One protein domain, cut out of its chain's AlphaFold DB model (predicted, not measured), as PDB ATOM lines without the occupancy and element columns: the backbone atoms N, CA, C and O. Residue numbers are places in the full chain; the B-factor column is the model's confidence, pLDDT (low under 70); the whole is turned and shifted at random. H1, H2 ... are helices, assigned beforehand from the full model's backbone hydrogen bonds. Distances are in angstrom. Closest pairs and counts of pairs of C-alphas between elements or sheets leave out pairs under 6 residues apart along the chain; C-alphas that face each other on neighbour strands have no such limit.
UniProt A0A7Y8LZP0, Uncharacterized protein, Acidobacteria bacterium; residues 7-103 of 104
ATOM      1  N   LEU A   7      48.918  59.310 -34.126       90.56
ATOM      2  CA  LEU A   7      50.020  58.417 -33.778       90.56
ATOM      3  C   LEU A   7      49.534  57.157 -33.050       90.56
ATOM      4  O   LEU A   7      49.956  56.052 -33.382       90.56
ATOM      5  N   ALA A   8      48.631  57.314 -32.081       91.06
ATOM      6  CA  ALA A   8      48.047  56.190 -31.360       91.06
ATOM      7  C   ALA A   8      47.150  55.334 -32.269       91.06
ATOM      8  O   ALA A   8      47.146  54.113 -32.169       91.06
ATOM      9  N   PHE A   9      46.456  55.938 -33.232       91.25
ATOM     10  CA  PHE A   9      45.703  55.181 -34.230       91.25
ATOM     11  C   PHE A   9      46.624  54.292 -35.083       91.25
ATOM     12  O   PHE A   9      46.362  53.097 -35.253       91.25
ATOM     13  N   SER A  10      47.741  54.844 -35.564       92.62
ATOM     14  CA  SER A  10      48.738  54.086 -36.327       92.62
ATOM     15  C   SER A  10      49.366  52.968 -35.491       92.62
ATOM     16  O   SER A  10      49.385  51.814 -35.921       92.62
ATOM     17  N   ALA A  11      49.808  53.270 -34.267       92.75
ATOM     18  CA  ALA A  11      50.433  52.291 -33.376       92.75
ATOM     19  C   ALA A  11      49.468  51.168 -32.948       92.75
ATOM     20  O   ALA A  11      49.874  50.009 -32.839       92.75
ATOM     21  N   GLY A  12      48.191  51.508 -32.744       92.62
ATOM     22  CA  GLY A  12      47.118  50.602 -32.340       92.62
ATOM     23  C   GLY A  12      46.384  49.908 -33.486       92.62
ATOM     24  O   GLY A  12      45.433  49.168 -33.241       92.62
ATOM     25  N   THR A  13      46.803  50.092 -34.741       94.06
ATOM     26  CA  THR A  13      46.119  49.505 -35.907       94.06
ATOM     27  C   THR A  13      45.882  47.985 -35.799       94.06
ATOM     28  O   THR A  13      44.784  47.544 -36.155       94.06
ATOM     29  N   PRO A  14      46.826  47.152 -35.306       94.12
ATOM     30  CA  PRO A  14      46.585  45.717 -35.130       94.12
ATOM     31  C   PRO A  14      45.454  45.409 -34.139       94.12
ATOM     32  O   PRO A  14      44.604  44.568 -34.437       94.12
ATOM     33  N   LEU A  15      45.411  46.124 -33.009       94.38
ATOM     34  CA  LEU A  15      44.351  46.026 -32.001       94.38
ATOM     35  C   LEU A  15      42.994  46.403 -32.608       94.38
ATOM     36  O   LEU A  15      42.037  45.640 -32.515       94.38
ATOM     37  N   LEU A  16      42.926  47.553 -33.284       93.62
ATOM     38  CA  LEU A  16      41.679  48.063 -33.857       93.62
ATOM     39  C   LEU A  16      41.135  47.148 -34.965       93.62
ATOM     40  O   LEU A  16      39.935  46.888 -35.031       93.62
ATOM     41  N   ARG A  17      42.009  46.600 -35.819       93.75
ATOM     42  CA  ARG A  17      41.611  45.618 -36.843       93.75
ATOM     43  C   ARG A  17      41.107  44.318 -36.226       93.75
ATOM     44  O   ARG A  17      40.169  43.736 -36.763       93.75
ATOM     45  N   ALA A  18      41.725  43.852 -35.142       93.50
ATOM     46  CA  ALA A  18      41.268  42.661 -34.437       93.50
ATOM     47  C   ALA A  18      39.875  42.882 -33.825       93.50
ATOM     48  O   ALA A  18      38.993  42.057 -34.038       93.50
ATOM     49  N   ALA A  19      39.651  44.042 -33.203       93.19
ATOM     50  CA  ALA A  19      38.359  44.428 -32.639       93.19
ATOM     51  C   ALA A  19      37.237  44.458 -33.695       93.19
ATOM     52  O   ALA A  19      36.181  43.858 -33.506       93.19
ATOM     53  N   VAL A  20      37.491  45.078 -34.853       92.81
ATOM     54  CA  VAL A  20      36.519  45.129 -35.961       92.81
ATOM     55  C   VAL A  20      36.226  43.738 -36.529       92.81
ATOM     56  O   VAL A  20      35.082  43.430 -36.856       92.81
ATOM     57  N   ARG A  21      37.237  42.870 -36.638       92.12
ATOM     58  CA  ARG A  21      37.046  41.491 -37.121       92.12
ATOM     59  C   ARG A  21      36.324  40.600 -36.123       92.12
ATOM     60  O   ARG A  21      35.627  39.689 -36.553       92.12
ATOM     61  N   ALA A  22      36.480  40.848 -34.829       91.12
ATOM     62  CA  ALA A  22      35.737  40.118 -33.813       91.12
ATOM     63  C   ALA A  22      34.234  40.417 -33.897       91.12
ATOM     64  O   ALA A  22      33.431  39.498 -33.810       91.12
ATOM     65  N   ALA A  23      33.862  41.675 -34.155       88.94
ATOM     66  CA  ALA A  23      32.462  42.072 -34.290       88.94
ATOM     67  C   ALA A  23      31.856  41.756 -35.674       88.94
ATOM     68  O   ALA A  23      30.701  41.353 -35.769       88.94
ATOM     69  N   GLY A  24      32.614  41.949 -36.762       86.75
ATOM     70  CA  GLY A  24      32.117  41.840 -38.143       86.75
ATOM     71  C   GLY A  24      32.600  40.614 -38.931       86.75
ATOM     72  O   GLY A  24      32.339  40.513 -40.132       86.75
ATOM     73  N   GLY A  25      33.348  39.706 -38.301       87.69
ATOM     74  CA  GLY A  25      33.950  38.528 -38.932       87.69
ATOM     75  C   GLY A  25      35.288  38.789 -39.643       87.69
ATOM     76  O   GLY A  25      35.748  39.919 -39.809       87.69
ATOM     77  N   ALA A  26      35.935  37.718 -40.120       86.50
ATOM     78  CA  ALA A  26      37.315  37.747 -40.635       86.50
ATOM     79  C   ALA A  26      37.560  38.721 -41.808       86.50
ATOM     80  O   ALA A  26      38.679  39.203 -41.994       86.50
ATOM     81  N   ARG A  27      36.521  39.019 -42.600       88.12
ATOM     82  CA  ARG A  27      36.590  39.936 -43.751       88.12
ATOM     83  C   ARG A  27      36.282  41.392 -43.399       88.12
ATOM     84  O   ARG A  27      36.438  42.248 -44.271       88.12
ATOM     85  N   ALA A  28      35.874  41.683 -42.162       89.19
ATOM     86  CA  ALA A  28      35.595  43.044 -41.736       89.19
ATOM     87  C   ALA A  28      36.857  43.909 -41.825       89.19
ATOM     88  O   ALA A  28      37.979  43.477 -41.522       89.19
ATOM     89  N   ARG A  29      36.671  45.145 -42.287       88.62
ATOM     90  CA  ARG A  29      37.750  46.104 -42.513       88.62
ATOM     91  C   ARG A  29      37.522  47.333 -41.666       88.62
ATOM     92  O   ARG A  29      36.398  47.797 -41.514       88.62
ATOM     93  N   LEU A  30      38.625  47.879 -41.176       87.12
ATOM     94  CA  LEU A  30      38.610  49.170 -40.525       87.12
ATOM     95  C   LEU A  30      38.393  50.247 -41.594       87.12
ATOM     96  O   LEU A  30      39.265  50.470 -42.433       87.12
ATOM     97  N   THR A  31      37.211  50.849 -41.591       86.62
ATOM     98  CA  THR A  31      36.803  51.907 -42.524       86.62
ATOM     99  C   THR A  31      36.603  53.225 -41.788       86.62
ATOM    100  O   THR A  31      36.354  53.246 -40.581       86.62
ATOM    101  N   THR A  32      36.704  54.332 -42.514       79.25
ATOM    102  CA  THR A  32      36.282  55.648 -42.030       79.25
ATOM    103  C   THR A  32      34.751  55.732 -42.077       79.25
ATOM    104  O   THR A  32      34.131  55.235 -43.015       79.25
ATOM    105  N   GLY A  33      34.117  56.308 -41.054       77.88
ATOM    106  CA  GLY A  33      32.654  56.362 -40.965       77.88
ATOM    107  C   GLY A  33      32.137  56.593 -39.542       77.88
ATOM    108  O   GLY A  33      32.959  56.773 -38.642       77.88
ATOM    109  N   PRO A  34      30.801  56.596 -39.333       68.00
ATOM    110  CA  PRO A  34      30.190  57.119 -38.113       68.00
ATOM    111  C   PRO A  34      30.630  56.375 -36.853       68.00
ATOM    112  O   PRO A  34      31.187  57.019 -35.981       68.00
ATOM    113  N   TYR A  35      30.493  55.047 -36.764       79.12
ATOM    114  CA  TYR A  35      31.045  54.226 -35.673       79.12
ATOM    115  C   TYR A  35      31.174  52.768 -36.141       79.12
ATOM    116  O   TYR A  35      30.362  52.314 -36.947       79.12
ATOM    117  N   HIS A  36      32.161  52.023 -35.629       80.81
ATOM    118  CA  HIS A  36      32.196  50.558 -35.767       80.81
ATOM    119  C   HIS A  36      31.553  49.926 -34.531       80.81
ATOM    120  O   HIS A  36      31.948  50.295 -33.421       80.81
ATOM    121  N   PRO A  37      30.599  48.989 -34.678       82.75
ATOM    122  CA  PRO A  37      30.134  48.213 -33.541       82.75
ATOM    123  C   PRO A  37      31.296  47.362 -33.026       82.75
ATOM    124  O   PRO A  37      32.012  46.729 -33.805       82.75
ATOM    125  N   LEU A  38      31.493  47.372 -31.713       85.31
ATOM    126  CA  LEU A  38      32.438  46.497 -31.036       85.31
ATOM    127  C   LEU A  38      31.648  45.531 -30.169       85.31
ATOM    128  O   LEU A  38      30.676  45.926 -29.526       85.31
ATOM    129  N   ASP A  39      32.092  44.280 -30.152       84.56
ATOM    130  CA  ASP A  39      31.648  43.324 -29.147       84.56
ATOM    131  C   ASP A  39      32.072  43.792 -27.741       84.56
ATOM    132  O   ASP A  39      33.043  44.546 -27.607       84.56
ATOM    133  N   LEU A  40      31.349  43.370 -26.698       77.19
ATOM    134  CA  LEU A  40      31.580  43.800 -25.313       77.19
ATOM    135  C   LEU A  40      33.031  43.568 -24.861       77.19
ATOM    136  O   LEU A  40      33.634  44.466 -24.262       77.19
ATOM    137  N   ASP A  41      33.619  42.429 -25.230       86.25
ATOM    138  CA  ASP A  41      34.979  42.054 -24.832       86.25
ATOM    139  C   ASP A  41      36.028  42.963 -25.485       86.25
ATOM    140  O   ASP A  41      36.985  43.432 -24.858       86.25
ATOM    141  N   TRP A  42      35.828  43.264 -26.767       92.06
ATOM    142  CA  TRP A  42      36.731  44.114 -27.539       92.06
ATOM    143  C   TRP A  42      36.529  45.600 -27.260       92.06
ATOM    144  O   TRP A  42      37.494  46.369 -27.309       92.06
ATOM    145  N   GLY A  43      35.308  46.009 -26.920       91.62
ATOM    146  CA  GLY A  43      34.983  47.372 -26.517       91.62
ATOM    147  C   GLY A  43      35.798  47.807 -25.304       91.62
ATOM    148  O   GLY A  43      36.394  48.888 -25.321       91.62
ATOM    149  N   ALA A  44      35.912  46.939 -24.295       93.50
ATOM    150  CA  ALA A  44      36.708  47.216 -23.104       93.50
ATOM    151  C   ALA A  44      38.200  47.395 -23.422       93.50
ATOM    152  O   ALA A  44      38.809  48.385 -23.010       93.50
ATOM    153  N   ARG A  45      38.779  46.494 -24.227       94.94
ATOM    154  CA  ARG A  45      40.192  46.554 -24.649       94.94
ATOM    155  C   ARG A  45      40.508  47.839 -25.415       94.94
ATOM    156  O   ARG A  45      41.485  48.526 -25.113       94.94
ATOM    157  N   VAL A  46      39.659  48.201 -26.380       94.12
ATOM    158  CA  VAL A  46      39.831  49.417 -27.190       94.12
ATOM    159  C   VAL A  46      39.651  50.681 -26.343       94.12
ATOM    160  O   VAL A  46      40.422  51.632 -26.489       94.12
ATOM    161  N   ALA A  47      38.690  50.698 -25.417       92.62
ATOM    162  CA  ALA A  47      38.486  51.829 -24.513       92.62
ATOM    163  C   ALA A  47      39.663  52.013 -23.541       92.62
ATOM    164  O   ALA A  47      40.139  53.139 -23.360       92.62
ATOM    165  N   CYS A  48      40.185  50.921 -22.969       92.75
ATOM    166  CA  CYS A  48      41.398  50.939 -22.153       92.75
ATOM    167  C   CYS A  48      42.582  51.498 -22.938       92.75
ATOM    168  O   CYS A  48      43.263  52.406 -22.457       92.75
ATOM    169  N   TYR A  49      42.781  51.039 -24.176       93.50
ATOM    170  CA  TYR A  49      43.821  51.571 -25.047       93.50
ATOM    171  C   TYR A  49      43.678  53.080 -25.285       93.50
ATOM    172  O   TYR A  49      44.655  53.814 -25.142       93.50
ATOM    173  N   ALA A  50      42.472  53.575 -25.581       92.56
ATOM    174  CA  ALA A  50      42.237  55.003 -25.801       92.56
ATOM    175  C   ALA A  50      42.574  55.853 -24.558       92.56
ATOM    176  O   ALA A  50      43.171  56.927 -24.670       92.56
ATOM    177  N   LEU A  51      42.244  55.358 -23.360       91.88
ATOM    178  CA  LEU A  51      42.592  56.011 -22.096       91.88
ATOM    179  C   LEU A  51      44.102  55.976 -21.834       91.88
ATOM    180  O   LEU A  51      44.685  56.994 -21.452       91.88
ATOM    181  N   LEU A  52      44.766  54.851 -22.098       89.56
ATOM    182  CA  LEU A  52      46.218  54.733 -21.972       89.56
ATOM    183  C   LEU A  52      46.946  55.664 -22.934       89.56
ATOM    184  O   LEU A  52      47.835  56.390 -22.493       89.56
ATOM    185  N   ALA A  53      46.519  55.700 -24.195       90.38
ATOM    186  CA  ALA A  53      47.086  56.526 -25.251       90.38
ATOM    187  C   ALA A  53      46.907  58.033 -25.012       90.38
ATOM    188  O   ALA A  53      47.668  58.832 -25.560       90.38
ATOM    189  N   SER A  54      45.938  58.441 -24.184       85.69
ATOM    190  CA  SER A  54      45.678  59.857 -23.908       85.69
ATOM    191  C   SER A  54      46.907  60.569 -23.311       85.69
ATOM    192  O   SER A  54      47.312  60.344 -22.172       85.69
ATOM    193  N   GLY A  55      47.545  61.444 -24.088       77.25
ATOM    194  CA  GLY A  55      48.755  62.157 -23.658       77.25
ATOM    195  C   GLY A  55      50.054  61.338 -23.710       77.25
ATOM    196  O   GLY A  55      51.058  61.783 -23.159       77.25
ATOM    197  N   LEU A  56      50.065  60.167 -24.360       79.69
ATOM    198  CA  LEU A  56      51.306  59.492 -24.751       79.69
ATOM    199  C   LEU A  56      51.754  59.980 -26.137       79.69
ATOM    200  O   LEU A  56      50.980  59.954 -27.091       79.69
ATOM    201  N   CYS A  57      53.026  60.373 -26.247       80.00
ATOM    202  CA  CYS A  57      53.641  60.811 -27.510       80.00
ATOM    203  C   CYS A  57      54.700  59.832 -28.046       80.00
ATOM    204  O   CYS A  57      55.203  60.010 -29.148       80.00
ATOM    205  N   ASN A  58      55.067  58.806 -27.271       88.62
ATOM    206  CA  ASN A  58      56.081  57.828 -27.663       88.62
ATOM    207  C   ASN A  58      55.422  56.658 -28.418       88.62
ATOM    208  O   ASN A  58      54.601  55.937 -27.848       88.62
ATOM    209  N   ALA A  59      55.803  56.472 -29.684       87.88
ATOM    210  CA  ALA A  59      55.238  55.461 -30.578       87.88
ATOM    211  C   ALA A  59      55.464  54.018 -30.097       87.88
ATOM    212  O   ALA A  59      54.569  53.186 -30.216       87.88
ATOM    213  N   GLU A  60      56.625  53.725 -29.513       90.06
ATOM    214  CA  GLU A  60      56.956  52.390 -29.013       90.06
ATOM    215  C   GLU A  60      56.078  52.019 -27.815       90.06
ATOM    216  O   GLU A  60      55.479  50.944 -27.784       90.06
ATOM    217  N   ARG A  61      55.909  52.950 -26.868       89.44
ATOM    218  CA  ARG A  61      55.011  52.767 -25.714       89.44
ATOM    219  C   ARG A  61      53.558  52.597 -26.152       89.44
ATOM    220  O   ARG A  61      52.838  51.764 -25.610       89.44
ATOM    221  N   LEU A  62      53.130  53.351 -27.167       91.25
ATOM    222  CA  LEU A  62      51.801  53.201 -27.762       91.25
ATOM    223  C   LEU A  62      51.616  51.832 -28.425       91.25
ATOM    224  O   LEU A  62      50.528  51.266 -28.331       91.25
ATOM    225  N   HIS A  63      52.648  51.301 -29.083       92.31
ATOM    226  CA  HIS A  63      52.583  49.988 -29.717       92.31
ATOM    227  C   HIS A  63      52.511  48.863 -28.681       92.31
ATOM    228  O   HIS A  63      51.631  48.012 -28.771       92.31
ATOM    229  N   ARG A  64      53.350  48.913 -27.638       91.56
ATOM    230  CA  ARG A  64      53.312  47.951 -26.524       91.56
ATOM    231  C   ARG A  64      51.977  47.979 -25.790       91.56
ATOM    232  O   ARG A  64      51.390  46.934 -25.541       91.56
ATOM    233  N   ALA A  65      51.448  49.169 -25.504       91.62
ATOM    234  CA  ALA A  65      50.126  49.300 -24.901       91.62
ATOM    235  C   ALA A  65      49.030  48.678 -25.781       91.62
ATOM    236  O   ALA A  65      48.136  48.015 -25.261       91.62
ATOM    237  N   ALA A  66      49.097  48.862 -27.103       93.69
ATOM    238  CA  ALA A  66      48.143  48.249 -28.020       93.69
ATOM    239  C   ALA A  66      48.252  46.719 -28.038       93.69
ATOM    240  O   ALA A  66      47.225  46.046 -28.049       93.69
ATOM    241  N   ASP A  67      49.471  46.177 -28.032       93.88
ATOM    242  CA  ASP A  67      49.697  44.732 -28.054       93.88
ATOM    243  C   ASP A  67      49.283  44.069 -26.733       93.88
ATOM    244  O   ASP A  67      48.534  43.094 -26.731       93.88
ATOM    245  N   ASN A  68      49.617  44.690 -25.599       92.25
ATOM    246  CA  ASN A  68      49.148  44.254 -24.286       92.25
ATOM    247  C   ASN A  68      47.619  44.252 -24.206       92.25
ATOM    248  O   ASN A  68      47.033  43.264 -23.786       92.25
ATOM    249  N   MET A  69      46.944  45.311 -24.668       92.69
ATOM    250  CA  MET A  69      45.474  45.346 -24.676       92.69
ATOM    251  C   MET A  69      44.857  44.368 -25.676       92.69
ATOM    252  O   MET A  69      43.727  43.929 -25.483       92.69
ATOM    253  N   ARG A  70      45.572  44.009 -26.746       93.88
ATOM    254  CA  ARG A  70      45.107  43.016 -27.719       93.88
ATOM    255  C   ARG A  70      45.098  41.616 -27.110       93.88
ATOM    256  O   ARG A  70      44.163  40.864 -27.383       93.88
ATOM    257  N   ASN A  71      46.114  41.308 -26.308       93.00
ATOM    258  CA  ASN A  71      46.319  40.006 -25.675       93.00
ATOM    259  C   ASN A  71      45.705  39.902 -24.268       93.00
ATOM    260  O   ASN A  71      45.585  38.797 -23.750       93.00
ATOM    261  N   ALA A  72      45.306  41.026 -23.665       92.06
ATOM    262  CA  ALA A  72      44.657  41.065 -22.359       92.06
ATOM    263  C   ALA A  72      43.364  40.243 -22.342       92.06
ATOM    264  O   ALA A  72      42.632  40.196 -23.333       92.06
ATOM    265  N   ASP A  73      43.052  39.649 -21.194       92.12
ATOM    266  CA  ASP A  73      41.772  38.985 -20.989       92.12
ATOM    267  C   ASP A  73      40.605  39.995 -21.035       92.12
ATOM    268  O   ASP A  73      40.748  41.172 -20.689       92.12
ATOM    269  N   ALA A  74      39.435  39.552 -21.508       91.25
ATOM    270  CA  ALA A  74      38.267  40.424 -21.642       91.25
ATOM    271  C   ALA A  74      37.753  40.932 -20.284       91.25
ATOM    272  O   ALA A  74      37.447  42.120 -20.145       91.25
ATOM    273  N   MET A  75      37.724  40.060 -19.270       93.44
ATOM    274  CA  MET A  75      37.299  40.419 -17.919       93.44
ATOM    275  C   MET A  75      38.293  41.389 -17.284       93.44
ATOM    276  O   MET A  75      37.890  42.392 -16.691       93.44
ATOM    277  N   GLU A  76      39.592  41.137 -17.453       92.44
ATOM    278  CA  GLU A  76      40.637  42.039 -16.963       92.44
ATOM    279  C   GLU A  76      40.516  43.433 -17.600       92.44
ATOM    280  O   GLU A  76      40.540  44.453 -16.901       92.44
ATOM    281  N   ALA A  77      40.319  43.500 -18.920       93.56
ATOM    282  CA  ALA A  77      40.134  44.764 -19.623       93.56
ATOM    283  C   ALA A  77      38.885  45.517 -19.133       93.56
ATOM    284  O   ALA A  77      38.950  46.728 -18.903       93.56
ATOM    285  N   ALA A  78      37.763  44.820 -18.933       93.81
ATOM    286  CA  ALA A  78      36.533  45.413 -18.408       93.81
ATOM    287  C   ALA A  78      36.714  45.937 -16.976       93.81
ATOM    288  O   ALA A  78      36.265  47.040 -16.648       93.81
ATOM    289  N   TRP A  79      37.429  45.190 -16.133       94.00
ATOM    290  CA  TRP A  79      37.748  45.597 -14.769       94.00
ATOM    291  C   TRP A  79      38.614  46.863 -14.734       94.00
ATOM    292  O   TRP A  79      38.271  47.831 -14.043       94.00
ATOM    293  N   TRP A  80      39.682  46.915 -15.539       94.19
ATOM    294  CA  TRP A  80      40.518  48.110 -15.676       94.19
ATOM    295  C   TRP A  80      39.727  49.311 -16.184       94.19
ATOM    296  O   TRP A  80      39.868  50.411 -15.640       94.19
ATOM    297  N   LEU A  81      38.865  49.119 -17.185       93.12
ATOM    298  CA  LEU A  81      38.006  50.185 -17.691       93.12
ATOM    299  C   LEU A  81      37.093  50.729 -16.587       93.12
ATOM    300  O   LEU A  81      36.969  51.948 -16.433       93.12
ATOM    301  N   GLY A  82      36.499  49.840 -15.790       93.69
ATOM    302  CA  GLY A  82      35.678  50.203 -14.640       93.69
ATOM    303  C   GLY A  82      36.446  51.026 -13.604       93.69
ATOM    304  O   GLY A  82      35.923  52.023 -13.105       93.69
ATOM    305  N   LEU A  83      37.703  50.674 -13.314       93.69
ATOM    306  CA  LEU A  83      38.564  51.450 -12.415       93.69
ATOM    307  C   LEU A  83      38.927  52.826 -12.985       93.69
ATOM    308  O   LEU A  83      38.884  53.825 -12.261       93.69
ATOM    309  N   MET A  84      39.276  52.894 -14.269       92.75
ATOM    310  CA  MET A  84      39.693  54.136 -14.924       92.75
ATOM    311  C   MET A  84      38.535  55.111 -15.163       92.75
ATOM    312  O   MET A  84      38.767  56.317 -15.214       92.75
ATOM    313  N   SER A  85      37.302  54.613 -15.274       89.88
ATOM    314  CA  SER A  85      36.106  55.431 -15.528       89.88
ATOM    315  C   SER A  85      35.558  56.135 -14.279       89.88
ATOM    316  O   SER A  85      34.657  56.967 -14.384       89.88
ATOM    317  N   ARG A  86      36.087  55.834 -13.085       91.19
ATOM    318  CA  ARG A  86      35.709  56.514 -11.834       91.19
ATOM    319  C   ARG A  86      36.229  57.955 -11.814       91.19
ATOM    320  O   ARG A  86      37.245  58.265 -12.431       91.19
ATOM    321  N   ARG A  87      35.589  58.824 -11.017       85.25
ATOM    322  CA  ARG A  87      35.966  60.248 -10.856       85.25
ATOM    323  C   ARG A  87      37.455  60.443 -10.509       85.25
ATOM    324  O   ARG A  87      38.080  61.361 -11.030       85.25
ATOM    325  N   ASP A  88      38.030  59.513  -9.742       84.75
ATOM    326  CA  ASP A  88      39.445  59.499  -9.332       84.75
ATOM    327  C   ASP A  88      40.304  58.446 -10.066       84.75
ATOM    328  O   ASP A  88      41.403  58.089  -9.630       84.75
ATOM    329  N   GLY A  89      39.845  57.964 -11.228       87.38
ATOM    330  CA  GLY A  89      40.475  56.893 -12.013       87.38
ATOM    331  C   GLY A  89      41.871  57.212 -12.568       87.38
ATOM    332  O   GLY A  89      42.532  56.344 -13.134       87.38
ATOM    333  N   ARG A  90      42.388  58.433 -12.366       89.69
ATOM    334  CA  ARG A  90      43.724  58.854 -12.833       89.69
ATOM    335  C   ARG A  90      44.854  57.991 -12.269       89.69
ATOM    336  O   ARG A  90      45.844  57.762 -12.961       89.69
ATOM    337  N   ARG A  91      44.723  57.514 -11.023       91.12
ATOM    338  CA  ARG A  91      45.703  56.591 -10.422       91.12
ATOM    339  C   ARG A  91      45.705  55.241 -11.138       91.12
ATOM    340  O   ARG A  91      46.783  54.736 -11.429       91.12
ATOM    341  N   ALA A  92      44.528  54.721 -11.490       92.19
ATOM    342  CA  ALA A  92      44.398  53.481 -12.252       92.19
ATOM    343  C   ALA A  92      45.006  53.617 -13.657       92.19
ATOM    344  O   ALA A  92      45.782  52.760 -14.061       92.19
ATOM    345  N   VAL A  93      44.768  54.740 -14.350       90.94
ATOM    346  CA  VAL A  93      45.398  55.016 -15.658       90.94
ATOM    347  C   VAL A  93      46.927  55.010 -15.544       90.94
ATOM    348  O   VAL A  93      47.612  54.419 -16.375       90.94
ATOM    349  N   ARG A  94      47.489  55.657 -14.513       90.62
ATOM    350  CA  ARG A  94      48.946  55.672 -14.289       90.62
ATOM    351  C   ARG A  94      49.496  54.285 -13.966       90.62
ATOM    352  O   ARG A  94      50.512  53.913 -14.539       90.62
ATOM    353  N   ALA A  95      48.831  53.541 -13.084       91.31
ATOM    354  CA  ALA A  95      49.226  52.182 -12.730       91.31
ATOM    355  C   ALA A  95      49.247  51.273 -13.965       91.31
ATOM    356  O   ALA A  95      50.261  50.637 -14.237       91.31
ATOM    357  N   LEU A  96      48.181  51.296 -14.767       88.50
ATOM    358  CA  LEU A  96      48.095  50.476 -15.970       88.50
ATOM    359  C   LEU A  96      49.141  50.869 -17.024       88.50
ATOM    360  O   LEU A  96      49.680  49.992 -17.688       88.50
ATOM    361  N   ARG A  97      49.507  52.154 -17.148       89.12
ATOM    362  CA  ARG A  97      50.636  52.572 -18.005       89.12
ATOM    363  C   ARG A  97      51.962  51.973 -17.555       89.12
ATOM    364  O   ARG A  97      52.725  51.523 -18.397       89.12
ATOM    365  N   ILE A  98      52.232  51.980 -16.250       88.44
ATOM    366  CA  ILE A  98      53.463  51.401 -15.702       88.44
ATOM    367  C   ILE A  98      53.501  49.903 -15.998       88.44
ATOM    368  O   ILE A  98      54.507  49.419 -16.501       88.44
ATOM    369  N   LEU A  99      52.399  49.191 -15.750       86.25
ATOM    370  CA  LEU A  99      52.298  47.759 -16.038       86.25
ATOM    371  C   LEU A  99      52.480  47.471 -17.534       86.25
ATOM    372  O   LEU A  99      53.286  46.621 -17.895       86.25
ATOM    373  N   ALA A 100      51.809  48.225 -18.407       82.56
ATOM    374  CA  ALA A 100      51.915  48.049 -19.852       82.56
ATOM    375  C   ALA A 100      53.312  48.383 -20.416       82.56
ATOM    376  O   ALA A 100      53.676  47.866 -21.467       82.56
ATOM    377  N   ASP A 101      54.093  49.232 -19.742       77.38
ATOM    378  CA  ASP A 101      55.488  49.505 -20.114       77.38
ATOM    379  C   ASP A 101      56.481  48.490 -19.516       77.38
ATOM    380  O   ASP A 101      57.554  48.282 -20.088       77.38
ATOM    381  N   ALA A 102      56.162  47.912 -18.352       70.19
ATOM    382  CA  ALA A 102      57.064  47.065 -17.568       70.19
ATOM    383  C   ALA A 102      57.141  45.613 -18.062       70.19
ATOM    384  O   ALA A 102      58.119  44.928 -17.763       70.19
ATOM    385  N   VAL A 103      56.138  45.145 -18.807       58.50
ATOM    386  CA  VAL A 103      56.122  43.788 -19.364       58.50
ATOM    387  C   VAL A 103      57.042  43.726 -20.590       58.50
ATOM    388  O   VAL A 103      56.897  44.513 -21.528       58.50
TER     389      VAL A 103
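What this domain is: This is residues 7 to 103 of the 104 residues of an uncharacterized protein of Acidobacteria bacterium (UniProt A0A7Y8LZP0). H3 runs through the middle of a helical body, in an up-and-down bundle of three with H2 and H4, whose centres make a triangle; H5 and H6 cover the side away from H2, H5 packing steeply on H3 and H6 crossing H4 and the last part of H3. Short H1 packs on H4, and a long loop, residues 25 to 39, joins H2 to H3. The 97 printed residues hold six named helices, H1 to H6 in order, and no named strand: all helix. The whole is compact, radius of gyration of the C-alphas 12.9 A, spanning 37 by 25 by 25 A.

How they stand to each other: H3, residues 40 to 53, and H4, residues 59 to 71, are the hub and form a hairpin, at a shallow tilt of 19 degrees, closest at the C-alphas of Arg 45 and Met 69, 5.4 A. H2, residues 13 to 24, forms a hairpin with H3, at a shallow tilt of 21 degrees; H3 touches H2 with residues 42 to 46 alone, closest at the C-alphas of Ala 19 and Trp 42, 5.4 A. H5, residues 74 to 84, touches H3 at a steep tilt of 45 degrees, closest at the C-alphas of Asp 41 and Ala 74, 4.9 A. H6, residues 90 to 102, touches H4 with residues 97 to 101 alone, about perpendicular at 86 degrees, closest at the C-alphas of Ala 65 and Ala 100, 5.5 A. H1, residues 7 to 11, touches H4, closest at the C-alphas of Ala 11 and His 63, 4.8 A. H2 is apart from H5 and H6. Every O i to N i+4 pair is within hydrogen-bond range in H1, H2, H4, H5 and H6; in H3, 9 of 10 are.

Where its parts are: H3, 20.1 A long, begins at C-alpha 40 (31.580, 43.800, -25.313). H4 measures 18.5 A, H6 18.4 A; H6 ends at C-alpha 102 (57.064, 47.065, -17.568).

The domain as a whole: The farthest C-alphas, Arg 27 and Asp 88, are 39.7 A apart. The printed part has no cut; the link H2 to H3 is long. Residues 34 and 103 have pLDDT under 70.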